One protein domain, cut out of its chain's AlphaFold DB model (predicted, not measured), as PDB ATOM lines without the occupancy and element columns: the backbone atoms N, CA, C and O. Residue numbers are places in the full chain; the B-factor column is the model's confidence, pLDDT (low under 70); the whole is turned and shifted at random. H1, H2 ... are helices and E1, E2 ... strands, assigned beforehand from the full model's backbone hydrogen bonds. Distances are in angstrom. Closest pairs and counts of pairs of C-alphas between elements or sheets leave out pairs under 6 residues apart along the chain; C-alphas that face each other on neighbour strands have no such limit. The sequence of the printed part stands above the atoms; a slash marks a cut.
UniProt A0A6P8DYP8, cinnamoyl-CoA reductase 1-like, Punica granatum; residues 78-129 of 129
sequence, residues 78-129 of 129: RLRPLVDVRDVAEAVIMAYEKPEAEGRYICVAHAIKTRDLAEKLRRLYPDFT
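Overview. This is residues 78 to 129 of the 129 residues of the protein "cinnamoyl-CoA reductase 1-like" of Punica granatum (UniProt A0A6P8DYP8). This is an open, stretched-out model with few contacts: a short antiparallel ribbon of two strands, E1 and E2, lies between helix H1 toward one end of the long axis and helix H2 toward the other. The chain goes out from the ribbon along H1, and the long unnamed stretch of residues 98 to 109 folds back to E2 as a wide, loose loop. The printed part has 52 residues with two named helices and two named strands, in the order E1, H1, E2, H2, and its class is mixed, helices and strands. The whole is extended, with a radius of gyration of the C-alphas of 15.6 A, and its outline is a rod spanning 47 by 22 by 10 A.

Along the chain. Strand E1 holds residues 79 to 82 and begins at C-alpha 79, at (146.885, 113.234, 103.763). Helix H1, residues 85 to 97, measures 18.6 A from first to last C-alpha and ends at C-alpha 97, at (144.760, 143.564, 92.585). Strand E2, residues 110 to 113, measures 10.2 A from first to last C-alpha. Helix H2, residues 114 to 124, measures 15.4 A and ends at C-alpha 124, at (137.375, 107.678, 86.659).

Arrangement. E1 and E2 are antiparallel neighbours, with 143 degrees between their N-to-C directions. The C-alphas of Leu 79 and Lys 113 face each other at 4.3 A, and those of Leu 82 and His 110 at 5.2 A. Across this pair, N 82 and O 110 are within hydrogen-bond range at 2.7 A, and so are N 112 and O 80 at 2.9 A. The closest C-alphas of E1 and H2 are those of Leu 79 and Thr 114, 6.7 A apart; the two elements have 2 pairs of C-alphas within 8 A. H1 and H2 are apart. In H1 and H2, every O i to N i+4 pair is within hydrogen-bond range.

Size, cuts and confidence. The two C-alphas farthest apart are those of Glu 100 and Asp 127, at 47.9 A. The links E1 to H1 and E2 to H2 are tight, with 2 residues and 0 residues between the elements, while the link H1 to E2 is long, with 12 residues. Residues 96 to 102 stand free, and so do residues 122 to 128, of which 122 to 124 belong to H2. The printed part has no cut and ends at residue 129, the chain's last residue. The mean pLDDT of the printed part is 77.0, and residues 101 to 105 and 128 to 129 are under 70.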
ATOM      1  N   ARG A  78     149.573 109.229 103.209       77.88
ATOM      2  CA  ARG A  78     149.481 110.481 103.958       77.88
ATOM      3  C   ARG A  78     148.406 111.367 103.351       77.88
ATOM      4  O   ARG A  78     148.148 111.315 102.151       77.88
ATOM      5  N   LEU A  79     147.803 112.194 104.197       78.06
ATOM      6  CA  LEU A  79     146.885 113.234 103.763       78.06
ATOM      7  C   LEU A  79     147.673 114.297 102.983       78.06
ATOM      8  O   LEU A  79     148.687 114.804 103.468       78.06
ATOM      9  N   ARG A  80     147.235 114.608 101.764       75.50
ATOM     10  CA  ARG A  80     147.859 115.608 100.897       75.50
ATOM     11  C   ARG A  80     146.860 116.724 100.593       75.50
ATOM     12  O   ARG A  80     145.741 116.406 100.185       75.50
ATOM     13  N   PRO A  81     147.237 118.003 100.765       76.25
ATOM     14  CA  PRO A  81     146.423 119.104 100.280       76.25
ATOM     15  C   PRO A  81     146.424 119.116  98.748       76.25
ATOM     16  O   PRO A  81     147.454 118.886  98.111       76.25
ATOM     17  N   LEU A  82     145.262 119.389  98.174       74.12
ATOM     18  CA  LEU A  82     144.989 119.498  96.755       74.12
ATOM     19  C   LEU A  82     144.265 120.823  96.505       74.12
ATOM     20  O   LEU A  82     143.371 121.221  97.259       74.12
ATOM     21  N   VAL A  83     144.652 121.491  95.427       77.75
ATOM     22  CA  VAL A  83     144.053 122.739  94.963       77.75
ATOM     23  C   VAL A  83     143.963 122.690  93.440       77.75
ATOM     24  O   VAL A  83     144.848 122.123  92.793       77.75
ATOM     25  N   ASP A  84     142.873 123.206  92.871       78.56
ATOM     26  CA  ASP A  84     142.748 123.354  91.421       78.56
ATOM     27  C   ASP A  84     143.672 124.489  90.961       78.56
ATOM     28  O   ASP A  84     143.775 125.528  91.612       78.56
ATOM     29  N   VAL A  85     144.371 124.300  89.842       75.94
ATOM     30  CA  VAL A  85     145.316 125.304  89.324       75.94
ATOM     31  C   VAL A  85     144.604 126.620  88.986       75.94
ATOM     32  O   VAL A  85     145.216 127.679  89.084       75.94
ATOM     33  N   ARG A  86     143.312 126.577  88.637       82.06
ATOM     34  CA  ARG A  86     142.512 127.781  88.367       82.06
ATOM     35  C   ARG A  86     142.264 128.591  89.632       82.06
ATOM     36  O   ARG A  86     142.426 129.803  89.588       82.06
ATOM     37  N   ASP A  87     141.978 127.924  90.748       80.19
ATOM     38  CA  ASP A  87     141.807 128.586  92.047       80.19
ATOM     39  C   ASP A  87     143.118 129.260  92.479       80.19
ATOM     40  O   ASP A  87     143.116 130.350  93.042       80.19
ATOM     41  N   VAL A  88     144.262 128.630  92.176       77.69
ATOM     42  CA  VAL A  88     145.581 129.234  92.411       77.69
ATOM     43  C   VAL A  88     145.783 130.465  91.528       77.69
ATOM     44  O   VAL A  88     146.213 131.494  92.034       77.69
ATOM     45  N   ALA A  89     145.469 130.390  90.232       82.75
ATOM     46  CA  ALA A  89     145.603 131.528  89.321       82.75
ATOM     47  C   ALA A  89     144.721 132.715  89.746       82.75
ATOM     48  O   ALA A  89     145.195 133.847  89.785       82.75
ATOM     49  N   GLU A  90     143.472 132.451  90.130       80.19
ATOM     50  CA  GLU A  90     142.552 133.469  90.644       80.19
ATOM     51  C   GLU A  90     143.058 134.077  91.959       80.19
ATOM     52  O   GLU A  90     143.029 135.293  92.127       80.19
ATOM     53  N   ALA A  91     143.603 133.257  92.864       79.12
ATOM     54  CA  ALA A  91     144.193 133.746  94.106       79.12
ATOM     55  C   ALA A  91     145.413 134.651  93.867       79.12
ATOM     56  O   ALA A  91     145.583 135.635  94.583       79.12
ATOM     57  N   VAL A  92     146.246 134.352  92.860       80.06
ATOM     58  CA  VAL A  92     147.373 135.220  92.467       80.06
ATOM     59  C   VAL A  92     146.867 136.566  91.966       80.06
ATOM     60  O   VAL A  92     147.365 137.596  92.412       80.06
ATOM     61  N   ILE A  93     145.882 136.561  91.064       82.44
ATOM     62  CA  ILE A  93     145.303 137.791  90.503       82.44
ATOM     63  C   ILE A  93     144.692 138.634  91.624       82.44
ATOM     64  O   ILE A  93     145.018 139.807  91.758       82.44
ATOM     65  N   MET A  94     143.896 138.016  92.497       78.62
ATOM     66  CA  MET A  94     143.263 138.706  93.619       78.62
ATOM     67  C   MET A  94     144.281 139.295  94.604       78.62
ATOM     68  O   MET A  94     144.035 140.360  95.165       78.62
ATOM     69  N   ALA A  95     145.402 138.606  94.837       76.31
ATOM     70  CA  ALA A  95     146.480 139.124  95.674       76.31
ATOM     71  C   ALA A  95     147.211 140.297  95.006       76.31
ATOM     72  O   ALA A  95     147.655 141.200  95.697       76.31
ATOM     73  N   TYR A  96     147.321 140.302  93.677       73.88
ATOM     74  CA  TYR A  96     147.935 141.405  92.944       73.88
ATOM     75  C   TYR A  96     147.035 142.649  92.882       73.88
ATOM     76  O   TYR A  96     147.518 143.772  92.986       73.88
ATOM     77  N   GLU A  97     145.724 142.464  92.724       79.00
ATOM     78  CA  GLU A  97     144.760 143.564  92.585       79.00
ATOM     79  C   GLU A  97     144.476 144.305  93.896       79.00
ATOM     80  O   GLU A  97     144.050 145.460  93.873       79.00
ATOM     81  N   LYS A  98     144.671 143.647  95.042       74.25
ATOM     82  CA  LYS A  98     144.363 144.214  96.356       74.25
ATOM     83  C   LYS A  98     145.625 144.803  96.983       74.25
ATOM     84  O   LYS A  98     146.493 144.032  97.384       74.25
ATOM     85  N   PRO A  99     145.733 146.132  97.134       71.00
ATOM     86  CA  PRO A  99     146.906 146.742  97.755       71.00
ATOM     87  C   PRO A  99     147.043 146.380  99.243       71.00
ATOM     88  O   PRO A  99     148.133 146.470  99.787       71.00
ATOM     89  N   GLU A 100     145.970 145.923  99.897       75.12
ATOM     90  CA  GLU A 100     145.996 145.420 101.277       75.12
ATOM     91  C   GLU A 100     146.446 143.950 101.376       75.12
ATOM     92  O   GLU A 100     146.491 143.380 102.472       75.12
ATOM     93  N   ALA A 101     146.704 143.291 100.242       69.00
ATOM     94  CA  ALA A 101     147.114 141.898 100.221       69.00
ATOM     95  C   ALA A 101     148.592 141.749 100.598       69.00
ATOM     96  O   ALA A 101     149.482 141.711  99.751       69.00
ATOM     97  N   GLU A 102     148.847 141.607 101.895       64.81
ATOM     98  CA  GLU A 102     150.185 141.385 102.437       64.81
ATOM     99  C   GLU A 102     150.343 139.994 103.069       64.81
ATOM    100  O   GLU A 102     149.426 139.412 103.660       64.81
ATOM    101  N   GLY A 103     151.560 139.452 102.980       69.75
ATOM    102  CA  GLY A 103     151.957 138.222 103.660       69.75
ATOM    103  C   GLY A 103     151.899 136.954 102.802       69.75
ATOM    104  O   GLY A 103     152.101 136.967 101.590       69.75
ATOM    105  N   ARG A 104     151.731 135.802 103.469       68.50
ATOM    106  CA  ARG A 104     151.754 134.470 102.838       68.50
ATOM    107  C   ARG A 104     150.354 133.885 102.770       68.50
ATOM    108  O   ARG A 104     149.698 133.748 103.802       68.50
ATOM    109  N   TYR A 105     149.976 133.437 101.578       67.62
ATOM    110  CA  TYR A 105     148.685 132.815 101.317       67.62
ATOM    111  C   TYR A 105     148.821 131.311 101.092       67.62
ATOM    112  O   TYR A 105     149.679 130.839 100.340       67.62
ATOM    113  N   ILE A 106     147.964 130.548 101.766       71.62
ATOM    114  CA  ILE A 106     147.839 129.103 101.592       71.62
ATOM    115  C   ILE A 106     146.582 128.845 100.763       71.62
ATOM    116  O   ILE A 106     145.480 129.161 101.197       71.62
ATOM    117  N   CYS A 107     146.745 128.241  99.588       72.38
ATOM    118  CA  CYS A 107     145.630 127.830  98.737       72.38
ATOM    119  C   CYS A 107     145.431 126.316  98.865       72.38
ATOM    120  O   CYS A 107     146.213 125.534  98.322       72.38
ATOM    121  N   VAL A 108     144.403 125.894  99.605       72.75
ATOM    122  CA  VAL A 108     144.029 124.480  99.760       72.75
ATOM    123  C   VAL A 108     142.517 124.360  99.634       72.75
ATOM    124  O   VAL A 108     141.789 124.942 100.427       72.75
ATOM    125  N   ALA A 109     142.048 123.577  98.661       74.38
ATOM    126  CA  ALA A 109     140.620 123.311  98.493       74.38
ATOM    127  C   ALA A 109     140.206 122.038  99.242       74.38
ATOM    128  O   ALA A 109     139.193 122.001  99.939       74.38
ATOM    129  N   HIS A 110     141.010 120.980  99.115       74.56
ATOM    130  CA  HIS A 110     140.710 119.671  99.684       74.56
ATOM    131  C   HIS A 110     141.962 118.998 100.223       74.56
ATOM    132  O   HIS A 110     143.064 119.248  99.755       74.56
ATOM    133  N   ALA A 111     141.790 118.091 101.175       78.19
ATOM    134  CA  ALA A 111     142.851 117.216 101.640       78.19
ATOM    135  C   ALA A 111     142.413 115.767 101.408       78.19
ATOM    136  O   ALA A 111     141.340 115.371 101.856       78.19
ATOM    137  N   ILE A 112     143.207 114.987 100.675       79.81
ATOM    138  CA  ILE A 112     142.871 113.606 100.301       79.81
ATOM    139  C   ILE A 112     144.033 112.674 100.630       79.81
ATOM    140  O   ILE A 112     145.201 113.053 100.509       79.81
ATOM    141  N   LYS A 113     143.733 111.459 101.097       80.88
ATOM    142  CA  LYS A 113     144.756 110.430 101.307       80.88
ATOM    143  C   LYS A 113     145.202 109.870  99.960       80.88
ATOM    144  O   LYS A 113     144.399 109.744  99.039       80.88
ATOM    145  N   THR A 114     146.472 109.489  99.853       77.94
ATOM    146  CA  THR A 114     147.027 108.930  98.610       77.94
ATOM    147  C   THR A 114     146.221 107.731  98.093       77.94
ATOM    148  O   THR A 114     145.981 107.638  96.893       77.94
ATOM    149  N   ARG A 115     145.766 106.833  98.983       82.06
ATOM    150  CA  ARG A 115     144.962 105.657  98.597       82.06
ATOM    151  C   ARG A 115     143.604 106.049  98.020       82.06
ATOM    152  O   ARG A 115     143.255 105.586  96.942       82.06
ATOM    153  N   ASP A 116     142.895 106.948  98.696       83.25
ATOM    154  CA  ASP A 116     141.572 107.416  98.271       83.25
ATOM    155  C   ASP A 116     141.654 108.145  96.919       83.25
ATOM    156  O   ASP A 116     140.768 108.019  96.073       83.25
ATOM    157  N   LEU A 117     142.747 108.882  96.685       83.06
ATOM    158  CA  LEU A 117     143.019 109.506  95.392       83.06
ATOM    159  C   LEU A 117     143.245 108.454  94.299       83.06
ATOM    160  O   LEU A 117     142.641 108.558  93.236       83.06
ATOM    161  N   ALA A 118     144.079 107.444  94.557       81.19
ATOM    162  CA  ALA A 118     144.360 106.374  93.602       81.19
ATOM    163  C   ALA A 118     143.099 105.568  93.249       81.19
ATOM    164  O   ALA A 118     142.835 105.307  92.078       81.19
ATOM    165  N   GLU A 119     142.275 105.234  94.243       84.31
ATOM    166  CA  GLU A 119     140.999 104.553  94.017       84.31
ATOM    167  C   GLU A 119     140.046 105.407  93.175       84.31
ATOM    168  O   GLU A 119     139.408 104.914  92.243       84.31
ATOM    169  N   LYS A 120     139.981 106.712  93.452       84.50
ATOM    170  CA  LYS A 120     139.156 107.635  92.671       84.50
ATOM    171  C   LYS A 120     139.637 107.751  91.227       84.50
ATOM    172  O   LYS A 120     138.806 107.792  90.326       84.50
ATOM    173  N   LEU A 121     140.951 107.775  91.001       83.25
ATOM    174  CA  LEU A 121     141.528 107.794  89.656       83.25
ATOM    175  C   LEU A 121     141.220 106.501  88.893       83.25
ATOM    176  O   LEU A 121     140.761 106.595  87.762       83.25
ATOM    177  N   ARG A 122     141.345 105.328  89.531       83.44
ATOM    178  CA  ARG A 122     140.967 104.026  88.942       83.44
ATOM    179  C   ARG A 122     139.509 103.976  88.494       83.44
ATOM    180  O   ARG A 122     139.204 103.455  87.432       83.44
ATOM    181  N   ARG A 123     138.596 104.537  89.291       84.38
ATOM    182  CA  ARG A 123     137.166 104.584  88.941       84.38
ATOM    183  C   ARG A 123     136.862 105.542  87.786       84.38
ATOM    184  O   ARG A 123     135.919 105.302  87.045       84.38
ATOM    185  N   LEU A 124     137.604 106.646  87.678       83.38
ATOM    186  CA  LEU A 124     137.375 107.678  86.659       83.38
ATOM    187  C   LEU A 124     138.064 107.365  85.327       83.38
ATOM    188  O   LEU A 124     137.545 107.733  84.280       83.38
ATOM    189  N   TYR A 125     139.214 106.697  85.378       82.38
ATOM    190  CA  TYR A 125     140.055 106.388  84.226       82.38
ATOM    191  C   TYR A 125     140.470 104.910  84.256       82.38
ATOM    192  O   TYR A 125     141.651 104.616  84.441       82.38
ATOM    193  N   PRO A 126     139.514 103.976  84.098       79.94
ATOM    194  CA  PRO A 126     139.794 102.542  84.176       79.94
ATOM    195  C   PRO A 126     140.728 102.057  83.059       79.94
ATOM    196  O   PRO A 126     141.455 101.090  83.249       79.94
ATOM    197  N   ASP A 127     140.751 102.758  81.924       81.19
ATOM    198  CA  ASP A 127     141.550 102.397  80.746       81.19
ATOM    199  C   ASP A 127     143.052 102.717  80.899       81.19
ATOM    200  O   ASP A 127     143.857 102.347  80.049       81.19
ATOM    201  N   PHE A 128     143.429 103.444  81.956       61.44
ATOM    202  CA  PHE A 128     144.786 103.957  82.189       61.44
ATOM    203  C   PHE A 128     145.458 103.342  83.428       61.44
ATOM    204  O   PHE A 128     146.451 103.887  83.917       61.44
ATOM    205  N   THR A 129     144.904 102.252  83.966       55.75
ATOM    206  CA  THR A 129     145.361 101.596  85.204       55.75
ATOM    207  C   THR A 129     145.677 100.131  85.035       55.75
ATOM    208  O   THR A 129     145.020  99.488  84.192       55.75
TER     209      THR A 129